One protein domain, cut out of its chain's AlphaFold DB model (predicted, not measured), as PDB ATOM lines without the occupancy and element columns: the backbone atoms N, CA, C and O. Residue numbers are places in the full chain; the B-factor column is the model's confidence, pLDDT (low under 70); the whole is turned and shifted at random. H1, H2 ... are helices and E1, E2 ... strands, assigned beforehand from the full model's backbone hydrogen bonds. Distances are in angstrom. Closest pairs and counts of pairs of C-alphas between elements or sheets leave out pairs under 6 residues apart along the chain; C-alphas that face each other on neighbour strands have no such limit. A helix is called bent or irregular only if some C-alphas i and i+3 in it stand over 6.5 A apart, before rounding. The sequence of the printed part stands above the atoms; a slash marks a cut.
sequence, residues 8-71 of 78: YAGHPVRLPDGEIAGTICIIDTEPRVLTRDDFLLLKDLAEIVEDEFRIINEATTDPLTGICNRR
ATOM      1  N   TYR A   8     -23.964  -9.973  28.094       80.38
ATOM      2  CA  TYR A   8     -23.107  -9.805  26.925       80.38
ATOM      3  C   TYR A   8     -21.822 -10.614  27.104       80.38
ATOM      4  O   TYR A   8     -21.069 -10.382  28.052       80.38
ATOM      5  N   ALA A   9     -21.556 -11.533  26.180       82.94
ATOM      6  CA  ALA A   9     -20.305 -12.277  26.114       82.94
ATOM      7  C   ALA A   9     -19.795 -12.288  24.674       82.94
ATOM      8  O   ALA A   9     -20.503 -12.733  23.777       82.94
ATOM      9  N   GLY A  10     -18.579 -11.795  24.451       85.38
ATOM     10  CA  GLY A  10     -17.965 -11.719  23.127       85.38
ATOM     11  C   GLY A  10     -16.700 -12.565  23.028       85.38
ATOM     12  O   GLY A  10     -15.901 -12.587  23.964       85.38
ATOM     13  N   HIS A  11     -16.500 -13.218  21.885       87.19
ATOM     14  CA  HIS A  11     -15.252 -13.866  21.501       87.19
ATOM     15  C   HIS A  11     -14.723 -13.245  20.199       87.19
ATOM     16  O   HIS A  11     -15.471 -13.162  19.219       87.19
ATOM     17  N   PRO A  12     -13.468 -12.762  20.170       86.19
ATOM     18  CA  PRO A  12     -12.875 -12.228  18.952       86.19
ATOM     19  C   PRO A  12     -12.612 -13.349  17.949       86.19
ATOM     20  O   PRO A  12     -12.132 -14.411  18.327       86.19
ATOM     21  N   VAL A  13     -12.894 -13.077  16.682       86.06
ATOM     22  CA  VAL A  13     -12.628 -13.969  15.552       86.06
ATOM     23  C   VAL A  13     -11.470 -13.388  14.761       86.06
ATOM     24  O   VAL A  13     -11.467 -12.190  14.449       86.06
ATOM     25  N   ARG A  14     -10.484 -14.222  14.449       85.62
ATOM     26  CA  ARG A  14      -9.271 -13.819  13.741       85.62
ATOM     27  C   ARG A  14      -9.243 -14.339  12.313       85.62
ATOM     28  O   ARG A  14      -9.719 -15.426  12.005       85.62
ATOM     29  N   LEU A  15      -8.649 -13.542  11.439       80.88
ATOM     30  CA  LEU A  15      -8.258 -13.971  10.109       80.88
ATOM     31  C   LEU A  15      -6.995 -14.851  10.189       80.88
ATOM     32  O   LEU A  15      -6.273 -14.821  11.190       80.88
ATOM     33  N   PRO A  16      -6.684 -15.623   9.130       73.62
ATOM     34  CA  PRO A  16      -5.481 -16.459   9.084       73.62
ATOM     35  C   PRO A  16      -4.156 -15.692   9.234       73.62
ATOM     36  O   PRO A  16      -3.146 -16.288   9.598       73.62
ATOM     37  N   ASP A  17      -4.147 -14.389   8.950       77.12
ATOM     38  CA  ASP A  17      -3.003 -13.484   9.139       77.12
ATOM     39  C   ASP A  17      -2.843 -12.997  10.596       77.12
ATOM     40  O   ASP A  17      -1.842 -12.366  10.932       77.12
ATOM     41  N   GLY A  18      -3.789 -13.342  11.476       76.75
ATOM     42  CA  GLY A  18      -3.808 -12.962  12.885       76.75
ATOM     43  C   GLY A  18      -4.540 -11.651  13.178       76.75
ATOM     44  O   GLY A  18      -4.715 -11.325  14.357       76.75
ATOM     45  N   GLU A  19      -5.005 -10.931  12.153       81.75
ATOM     46  CA  GLU A  19      -5.811  -9.723  12.321       81.75
ATOM     47  C   GLU A  19      -7.212 -10.066  12.839       81.75
ATOM     48  O   GLU A  19      -7.759 -11.142  12.593       81.75
ATOM     49  N   ILE A  20      -7.820  -9.148  13.591       81.19
ATOM     50  CA  ILE A  20      -9.173  -9.355  14.117       81.19
ATOM     51  C   ILE A  20     -10.176  -9.063  12.996       81.19
ATOM     52  O   ILE A  20     -10.384  -7.908  12.632       81.19
ATOM     53  N   ALA A  21     -10.831 -10.110  12.490       81.19
ATOM     54  CA  ALA A  21     -11.902  -9.995  11.500       81.19
ATOM     55  C   ALA A  21     -13.158  -9.354  12.111       81.19
ATOM     56  O   ALA A  21     -13.895  -8.620  11.455       81.19
ATOM     57  N   GLY A  22     -13.418  -9.666  13.384       83.31
ATOM     58  CA  GLY A  22     -14.598  -9.224  14.113       83.31
ATOM     59  C   GLY A  22     -14.769  -9.952  15.445       83.31
ATOM     60  O   GLY A  22     -13.812 -10.464  16.024       83.31
ATOM     61  N   THR A  23     -16.001  -9.993  15.949       85.56
ATOM     62  CA  THR A  23     -16.340 -10.624  17.234       85.56
ATOM     63  C   THR A  23     -17.673 -11.356  17.141       85.56
ATOM     64  O   THR A  23     -18.672 -10.742  16.759       85.56
ATOM     65  N   ILE A  24     -17.734 -12.618  17.568       84.38
ATOM     66  CA  ILE A  24     -19.011 -13.296  17.825       84.38
ATOM     67  C   ILE A  24     -19.459 -12.925  19.228       84.38
ATOM     68  O   ILE A  24     -18.690 -13.043  20.178       84.38
ATOM     69  N   CYS A  25     -20.699 -12.463  19.359       84.44
ATOM     70  CA  CYS A  25     -21.246 -12.027  20.636       84.44
ATOM     71  C   CYS A  25     -22.560 -12.741  20.935       84.44
ATOM     72  O   CYS A  25     -23.444 -12.810  20.085       84.44
ATOM     73  N   ILE A  26     -22.699 -13.208  22.169       83.75
ATOM     74  CA  ILE A  26     -23.967 -13.599  22.766       83.75
ATOM     75  C   ILE A  26     -24.537 -12.351  23.426       83.75
ATOM     76  O   ILE A  26     -23.877 -11.729  24.262       83.75
ATOM     77  N   ILE A  27     -25.750 -11.990  23.028       84.19
ATOM     78  CA  ILE A  27     -26.511 -10.883  23.596       84.19
ATOM     79  C   ILE A  27     -27.816 -11.474  24.102       84.19
ATOM     80  O   ILE A  27     -28.549 -12.093  23.334       84.19
ATOM     81  N   ASP A  28     -28.096 -11.275  25.380       81.00
ATOM     82  CA  ASP A  28     -29.353 -11.665  26.001       81.00
ATOM     83  C   ASP A  28     -29.916 -10.471  26.779       81.00
ATOM     84  O   ASP A  28     -29.170  -9.655  27.325       81.00
ATOM     85  N   THR A  29     -31.235 -10.337  26.794       79.75
ATOM     86  CA  THR A  29     -31.952  -9.301  27.546       79.75
ATOM     87  C   THR A  29     -32.155  -9.671  29.012       79.75
ATOM     88  O   THR A  29     -32.539  -8.806  29.799       79.75
ATOM     89  N   GLU A  30     -31.893 -10.928  29.384       80.44
ATOM     90  CA  GLU A  30     -31.917 -11.397  30.768       80.44
ATOM     91  C   GLU A  30     -30.496 -11.614  31.332       80.44
ATOM     92  O   GLU A  30     -29.592 -12.060  30.616       80.44
ATOM     93  N   PRO A  31     -30.257 -11.334  32.631       75.75
ATOM     94  CA  PRO A  31     -28.984 -11.634  33.277       75.75
ATOM     95  C   PRO A  31     -28.735 -13.149  33.337       75.75
ATOM     96  O   PRO A  31     -29.287 -13.857  34.178       75.75
ATOM     97  N   ARG A  32     -27.856 -13.643  32.467       80.56
ATOM     98  CA  ARG A  32     -27.372 -15.027  32.460       80.56
ATOM     99  C   ARG A  32     -25.947 -15.109  33.010       80.56
ATOM    100  O   ARG A  32     -25.159 -14.176  32.885       80.56
ATOM    101  N   VAL A  33     -25.597 -16.237  33.626       81.38
ATOM    102  CA  VAL A  33     -24.203 -16.554  33.972       81.38
ATOM    103  C   VAL A  33     -23.582 -17.313  32.805       81.38
ATOM    104  O   VAL A  33     -24.115 -18.346  32.406       81.38
ATOM    105  N   LEU A  34     -22.457 -16.821  32.276       82.38
ATOM    106  CA  LEU A  34     -21.686 -17.556  31.273       82.38
ATOM    107  C   LEU A  34     -21.086 -18.795  31.939       82.38
ATOM    108  O   LEU A  34     -20.187 -18.684  32.778       82.38
ATOM    109  N   THR A  35     -21.589 -19.972  31.586       88.19
ATOM    110  CA  THR A  35     -20.976 -21.219  32.037       88.19
ATOM    111  C   THR A  35     -19.722 -21.517  31.216       88.19
ATOM    112  O   THR A  35     -19.506 -20.961  30.137       88.19
ATOM    113  N   ARG A  36     -18.864 -22.411  31.719       88.81
ATOM    114  CA  ARG A  36     -17.689 -22.861  30.963       88.81
ATOM    115  C   ARG A  36     -18.091 -23.507  29.635       88.81
ATOM    116  O   ARG A  36     -17.412 -23.281  28.641       88.81
ATOM    117  N   ASP A  37     -19.183 -24.261  29.628       88.19
ATOM    118  CA  ASP A  37     -19.688 -24.931  28.431       88.19
ATOM    119  C   ASP A  37     -20.236 -23.918  27.418       88.19
ATOM    120  O   ASP A  37     -19.952 -24.036  26.231       88.19
ATOM    121  N   ASP A  38     -20.910 -22.857  27.881       86.81
ATOM    122  CA  ASP A  38     -21.341 -21.749  27.015       86.81
ATOM    123  C   ASP A  38     -20.144 -21.033  26.372       86.81
ATOM    124  O   ASP A  38     -20.186 -20.664  25.200       86.81
ATOM    125  N   PHE A  39     -19.057 -20.844  27.128       87.56
ATOM    126  CA  PHE A  39     -17.826 -20.263  26.591       87.56
ATOM    127  C   PHE A  39     -17.150 -21.184  25.569       87.56
ATOM    128  O   PHE A  39     -16.661 -20.697  24.552       87.56
ATOM    129  N   LEU A  40     -17.114 -22.495  25.826       90.25
ATOM    130  CA  LEU A  40     -16.576 -23.470  24.876       90.25
ATOM    131  C   LEU A  40     -17.399 -23.482  23.591       90.25
ATOM    132  O   LEU A  40     -16.823 -23.367  22.521       90.25
ATOM    133  N   LEU A  41     -18.727 -23.476  23.689       89.06
ATOM    134  CA  LEU A  41     -19.598 -23.388  22.522       89.06
ATOM    135  C   LEU A  41     -19.378 -22.088  21.733       89.06
ATOM    136  O   LEU A  41     -19.326 -22.103  20.507       89.06
ATOM    137  N   LEU A  42     -19.225 -20.957  22.427       88.19
ATOM    138  CA  LEU A  42     -18.917 -19.676  21.792       88.19
ATOM    139  C   LEU A  42     -17.560 -19.705  21.070       88.19
ATOM    140  O   LEU A  42     -17.427 -19.125  19.994       88.19
ATOM    141  N   LYS A  43     -16.571 -20.388  21.652       90.00
ATOM    142  CA  LYS A  43     -15.260 -20.613  21.041       90.00
ATOM    143  C   LYS A  43     -15.358 -21.535  19.826       90.00
ATOM    144  O   LYS A  43     -14.789 -21.204  18.799       90.00
ATOM    145  N   ASP A  44     -16.112 -22.625  19.910       91.31
ATOM    146  CA  ASP A  44     -16.309 -23.557  18.796       91.31
ATOM    147  C   ASP A  44     -17.002 -22.856  17.614       91.31
ATOM    148  O   ASP A  44     -16.610 -23.022  16.462       91.31
ATOM    149  N   LEU A  45     -17.989 -21.994  17.892       89.50
ATOM    150  CA  LEU A  45     -18.605 -21.137  16.875       89.50
ATOM    151  C   LEU A  45     -17.596 -20.170  16.250       89.50
ATOM    152  O   LEU A  45     -17.628 -19.962  15.039       89.50
ATOM    153  N   ALA A  46     -16.711 -19.581  17.058       88.44
ATOM    154  CA  ALA A  46     -15.640 -18.736  16.544       88.44
ATOM    155  C   ALA A  46     -14.700 -19.533  15.637       88.44
ATOM    156  O   ALA A  46     -14.446 -19.080  14.530       88.44
ATOM    157  N   GLU A  47     -14.273 -20.732  16.038       89.06
ATOM    158  CA  GLU A  47     -13.396 -21.597  15.237       89.06
ATOM    159  C   GLU A  47     -14.026 -21.983  13.893       89.06
ATOM    160  O   GLU A  47     -13.357 -21.899  12.867       89.06
ATOM    161  N   ILE A  48     -15.321 -22.314  13.862       89.25
ATOM    162  CA  ILE A  48     -16.037 -22.584  12.603       89.25
ATOM    163  C   ILE A  48     -15.987 -21.360  11.681       89.25
ATOM    164  O   ILE A  48     -15.737 -21.485  10.485       89.25
ATOM    165  N   VAL A  49     -16.206 -20.164  12.229       86.12
ATOM    166  CA  VAL A  49     -16.165 -18.926  11.445       86.12
ATOM    167  C   VAL A  49     -14.735 -18.587  11.004       86.12
ATOM    168  O   VAL A  49     -14.553 -18.141   9.875       86.12
ATOM    169  N   GLU A  50     -13.717 -18.818  11.836       87.06
ATOM    170  CA  GLU A  50     -12.303 -18.668  11.456       87.06
ATOM    171  C   GLU A  50     -11.912 -19.635  10.326       87.06
ATOM    172  O   GLU A  50     -11.183 -19.258   9.404       87.06
ATOM    173  N   ASP A  51     -12.427 -20.865  10.355       86.12
ATOM    174  CA  ASP A  51     -12.227 -21.859   9.301       86.12
ATOM    175  C   ASP A  51     -12.909 -21.446   7.990       86.12
ATOM    176  O   ASP A  51     -12.281 -21.502   6.930       86.12
ATOM    177  N   GLU A  52     -14.144 -20.946   8.046       83.94
ATOM    178  CA  GLU A  52     -14.826 -20.373   6.879       83.94
ATOM    179  C   GLU A  52     -14.084 -19.145   6.338       83.94
ATOM    180  O   GLU A  52     -13.896 -19.015   5.127       83.94
ATOM    181  N   PHE A  53     -13.572 -18.269   7.209       80.38
ATOM    182  CA  PHE A  53     -12.720 -17.156   6.790       80.38
ATOM    183  C   PHE A  53     -11.464 -17.642   6.073       80.38
ATOM    184  O   PHE A  53     -11.057 -17.019   5.092       80.38
ATOM    185  N   ARG A  54     -10.860 -18.755   6.505       77.50
ATOM    186  CA  ARG A  54      -9.715 -19.360   5.815       77.50
ATOM    187  C   ARG A  54     -10.096 -19.838   4.417       77.50
ATOM    188  O   ARG A  54      -9.423 -19.469   3.458       77.50
ATOM    189  N   ILE A  55     -11.201 -20.572   4.292       76.75
ATOM    190  CA  ILE A  55     -11.704 -21.088   3.009       76.75
ATOM    191  C   ILE A  55     -12.051 -19.938   2.053       76.75
ATOM    192  O   ILE A  55     -11.668 -19.956   0.881       76.75
ATOM    193  N   ILE A  56     -12.744 -18.907   2.546       69.94
ATOM    194  CA  ILE A  56     -13.096 -17.724   1.754       69.94
ATOM    195  C   ILE A  56     -11.832 -16.970   1.349       69.94
ATOM    196  O   ILE A  56     -11.707 -16.631   0.175       69.94
ATOM    197  N   ASN A  57     -10.885 -16.738   2.262       65.44
ATOM    198  CA  ASN A  57      -9.625 -16.054   1.962       65.44
ATOM    199  C   ASN A  57      -8.825 -16.803   0.882       65.44
ATOM    200  O   ASN A  57      -8.358 -16.195  -0.074       65.44
ATOM    201  N   GLU A  58      -8.752 -18.133   0.954       61.19
ATOM    202  CA  GLU A  58      -8.127 -18.963  -0.085       61.19
ATOM    203  C   GLU A  58      -8.864 -18.878  -1.436       61.19
ATOM    204  O   GLU A  58      -8.239 -18.901  -2.498       61.19
ATOM    205  N   ALA A  59     -10.192 -18.735  -1.424       57.25
ATOM    206  CA  ALA A  59     -10.999 -18.595  -2.635       57.25
ATOM    207  C   ALA A  59     -11.003 -17.167  -3.221       57.25
ATOM    208  O   ALA A  59     -11.250 -16.995  -4.423       57.25
ATOM    209  N   THR A  60     -10.746 -16.144  -2.397       53.16
ATOM    210  CA  THR A  60     -10.865 -14.720  -2.753       53.16
ATOM    211  C   THR A  60      -9.564 -13.932  -2.718       53.16
ATOM    212  O   THR A  60      -9.593 -12.784  -3.144       53.16
ATOM    213  N   THR A  61      -8.422 -14.518  -2.362       51.53
ATOM    214  CA  THR A  61      -7.123 -13.827  -2.385       51.53
ATOM    215  C   THR A  61      -6.160 -14.555  -3.317       51.53
ATOM    216  O   THR A  61      -5.882 -15.739  -3.147       51.53
ATOM    217  N   ASP A  62      -5.677 -13.861  -4.351       51.72
ATOM    218  CA  ASP A  62      -4.658 -14.404  -5.253       51.72
ATOM    219  C   ASP A  62      -3.292 -14.438  -4.530       51.72
ATOM    220  O   ASP A  62      -2.783 -13.378  -4.136       51.72
ATOM    221  N   PRO A  63      -2.673 -15.622  -4.341       46.31
ATOM    222  CA  PRO A  63      -1.465 -15.771  -3.528       46.31
ATOM    223  C   PRO A  63      -0.211 -15.142  -4.156       46.31
ATOM    224  O   PRO A  63       0.838 -15.123  -3.516       46.31
ATOM    225  N   LEU A  64      -0.287 -14.624  -5.390       49.84
ATOM    226  CA  LEU A  64       0.839 -13.988  -6.072       49.84
ATOM    227  C   LEU A  64       0.858 -12.459  -5.898       49.84
ATOM    228  O   LEU A  64       1.876 -11.833  -6.192       49.84
ATOM    229  N   THR A  65      -0.240 -11.843  -5.438       51.88
ATOM    230  CA  THR A  65      -0.373 -10.370  -5.430       51.88
ATOM    231  C   THR A  65      -0.988  -9.762  -4.169       51.88
ATOM    232  O   THR A  65      -0.819  -8.563  -3.958       51.88
ATOM    233  N   GLY A  66      -1.675 -10.541  -3.321       52.19
ATOM    234  CA  GLY A  66      -2.344 -10.005  -2.125       52.19
ATOM    235  C   GLY A  66      -3.551  -9.109  -2.439       52.19
ATOM    236  O   GLY A  66      -3.965  -8.314  -1.599       52.19
ATOM    237  N   ILE A  67      -4.103  -9.206  -3.653       50.94
ATOM    238  CA  ILE A  67      -5.304  -8.482  -4.090       50.94
ATOM    239  C   ILE A  67      -6.501  -9.445  -4.108       50.94
ATOM    240  O   ILE A  67      -6.347 -10.637  -4.395       50.94
ATOM    241  N   CYS A  68      -7.705  -8.911  -3.847       52.75
ATOM    242  CA  CYS A  68      -8.970  -9.615  -4.059       52.75
ATOM    243  C   CYS A  68      -9.031 -10.226  -5.467       52.75
ATOM    244  O   CYS A  68      -8.855  -9.548  -6.482       52.75
ATOM    245  N   ASN A  69      -9.313 -11.517  -5.526       48.09
ATOM    246  CA  ASN A  69      -9.308 -12.324  -6.726       48.09
ATOM    247  C   ASN A  69     -10.511 -11.975  -7.623       48.09
ATOM    248  O   ASN A  69     -11.545 -11.487  -7.163       48.09
ATOM    249  N   ARG A  70     -10.415 -12.255  -8.930       53.28
ATOM    250  CA  ARG A  70     -11.429 -11.853  -9.936       53.28
ATOM    251  C   ARG A  70     -12.852 -12.368  -9.629       53.28
ATOM    252  O   ARG A  70     -13.820 -11.770 -10.088       53.28
ATOM    253  N   ARG A  71     -12.989 -13.448  -8.845       53.09
ATOM    254  CA  ARG A  71     -14.282 -14.003  -8.396       53.09
ATOM    255  C   ARG A  71     -15.036 -13.108  -7.408       53.09
ATOM    256  O   ARG A  71     -16.257 -13.160  -7.402       53.09
TER     257      ARG A  71
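This is residues 8 to 71 of the 78 residues of the protein "GGDEF domain protein" of Klebsiella pneumoniae (UniProt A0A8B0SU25). A slender hairpin of two antiparallel strands, E1 and E2, packs along one long helix, H1, which comes near the strands with its residues 38 to 54. H1 makes most of the length; a loop, residues 29 to 35, joins E2 to one end of it, and beyond its other end residues 61 to 71 form a tail with no named element that turns back on itself. The printed part has 64 residues, with two named strands and then one named helix, in the order E1, E2, H1; the sheet is E1 - E2, antiparallel, and the class is mixed, helices and strands. The whole is loose, with a radius of gyration of the C-alphas of 15.2 A, and its outline is a rod spanning 49 by 19 by 18 A.

E1, residues 8 to 14, and E2, residues 20 to 28, form a hairpin joined by a tight link of 5 residues. The two strands are antiparallel neighbours, with 160 degrees between their N-to-C directions. The C-alphas of Gly 10 and Cys 25, which face each other, are 4.1 A apart. N 11 and O 24, at 2.8 A, and N 26 and O 9, also at 2.8 A, are within hydrogen-bond range. A short link of 7 residues follows E2 and ends before H1, residues 36 to 60. The closest C-alphas of E1 and H1 are those of Val 13 and Ala 46, 5.7 A apart, and E1 and H1 have 9 pairs of C-alphas within 8 A. The closest C-alphas of E2 and H1 are those of Ile 24 and Ala 46, 6.5 A apart, with 4 pairs within 8 A. In H1, every O i to N i+4 pair is within hydrogen-bond range.

E1 begins at C-alpha 8, at (-23.107, -9.805, 26.925), and measures 19.5 A from first to last C-alpha. E2 begins at C-alpha 20, at (-9.173, -9.355, 14.117), and measures 23.5 A. H1 measures 35.3 A from C-alpha 36, at (-17.689, -22.861, 30.963), to C-alpha 60, at (-10.865, -14.720, -2.753), and is not bent.

The two C-alphas farthest apart are those of Pro 31 and Leu 64, at 49.4 A. The first and last printed C-alphas, of Tyr 8 and Arg 71, are 36.6 A apart. The printed part has no cut, and neither link between named elements is long. The mean pLDDT of the printed part is 76.6, and the model's confidence is low, under 70, in residues 56 to 71, of which 56 to 60 belong to H1.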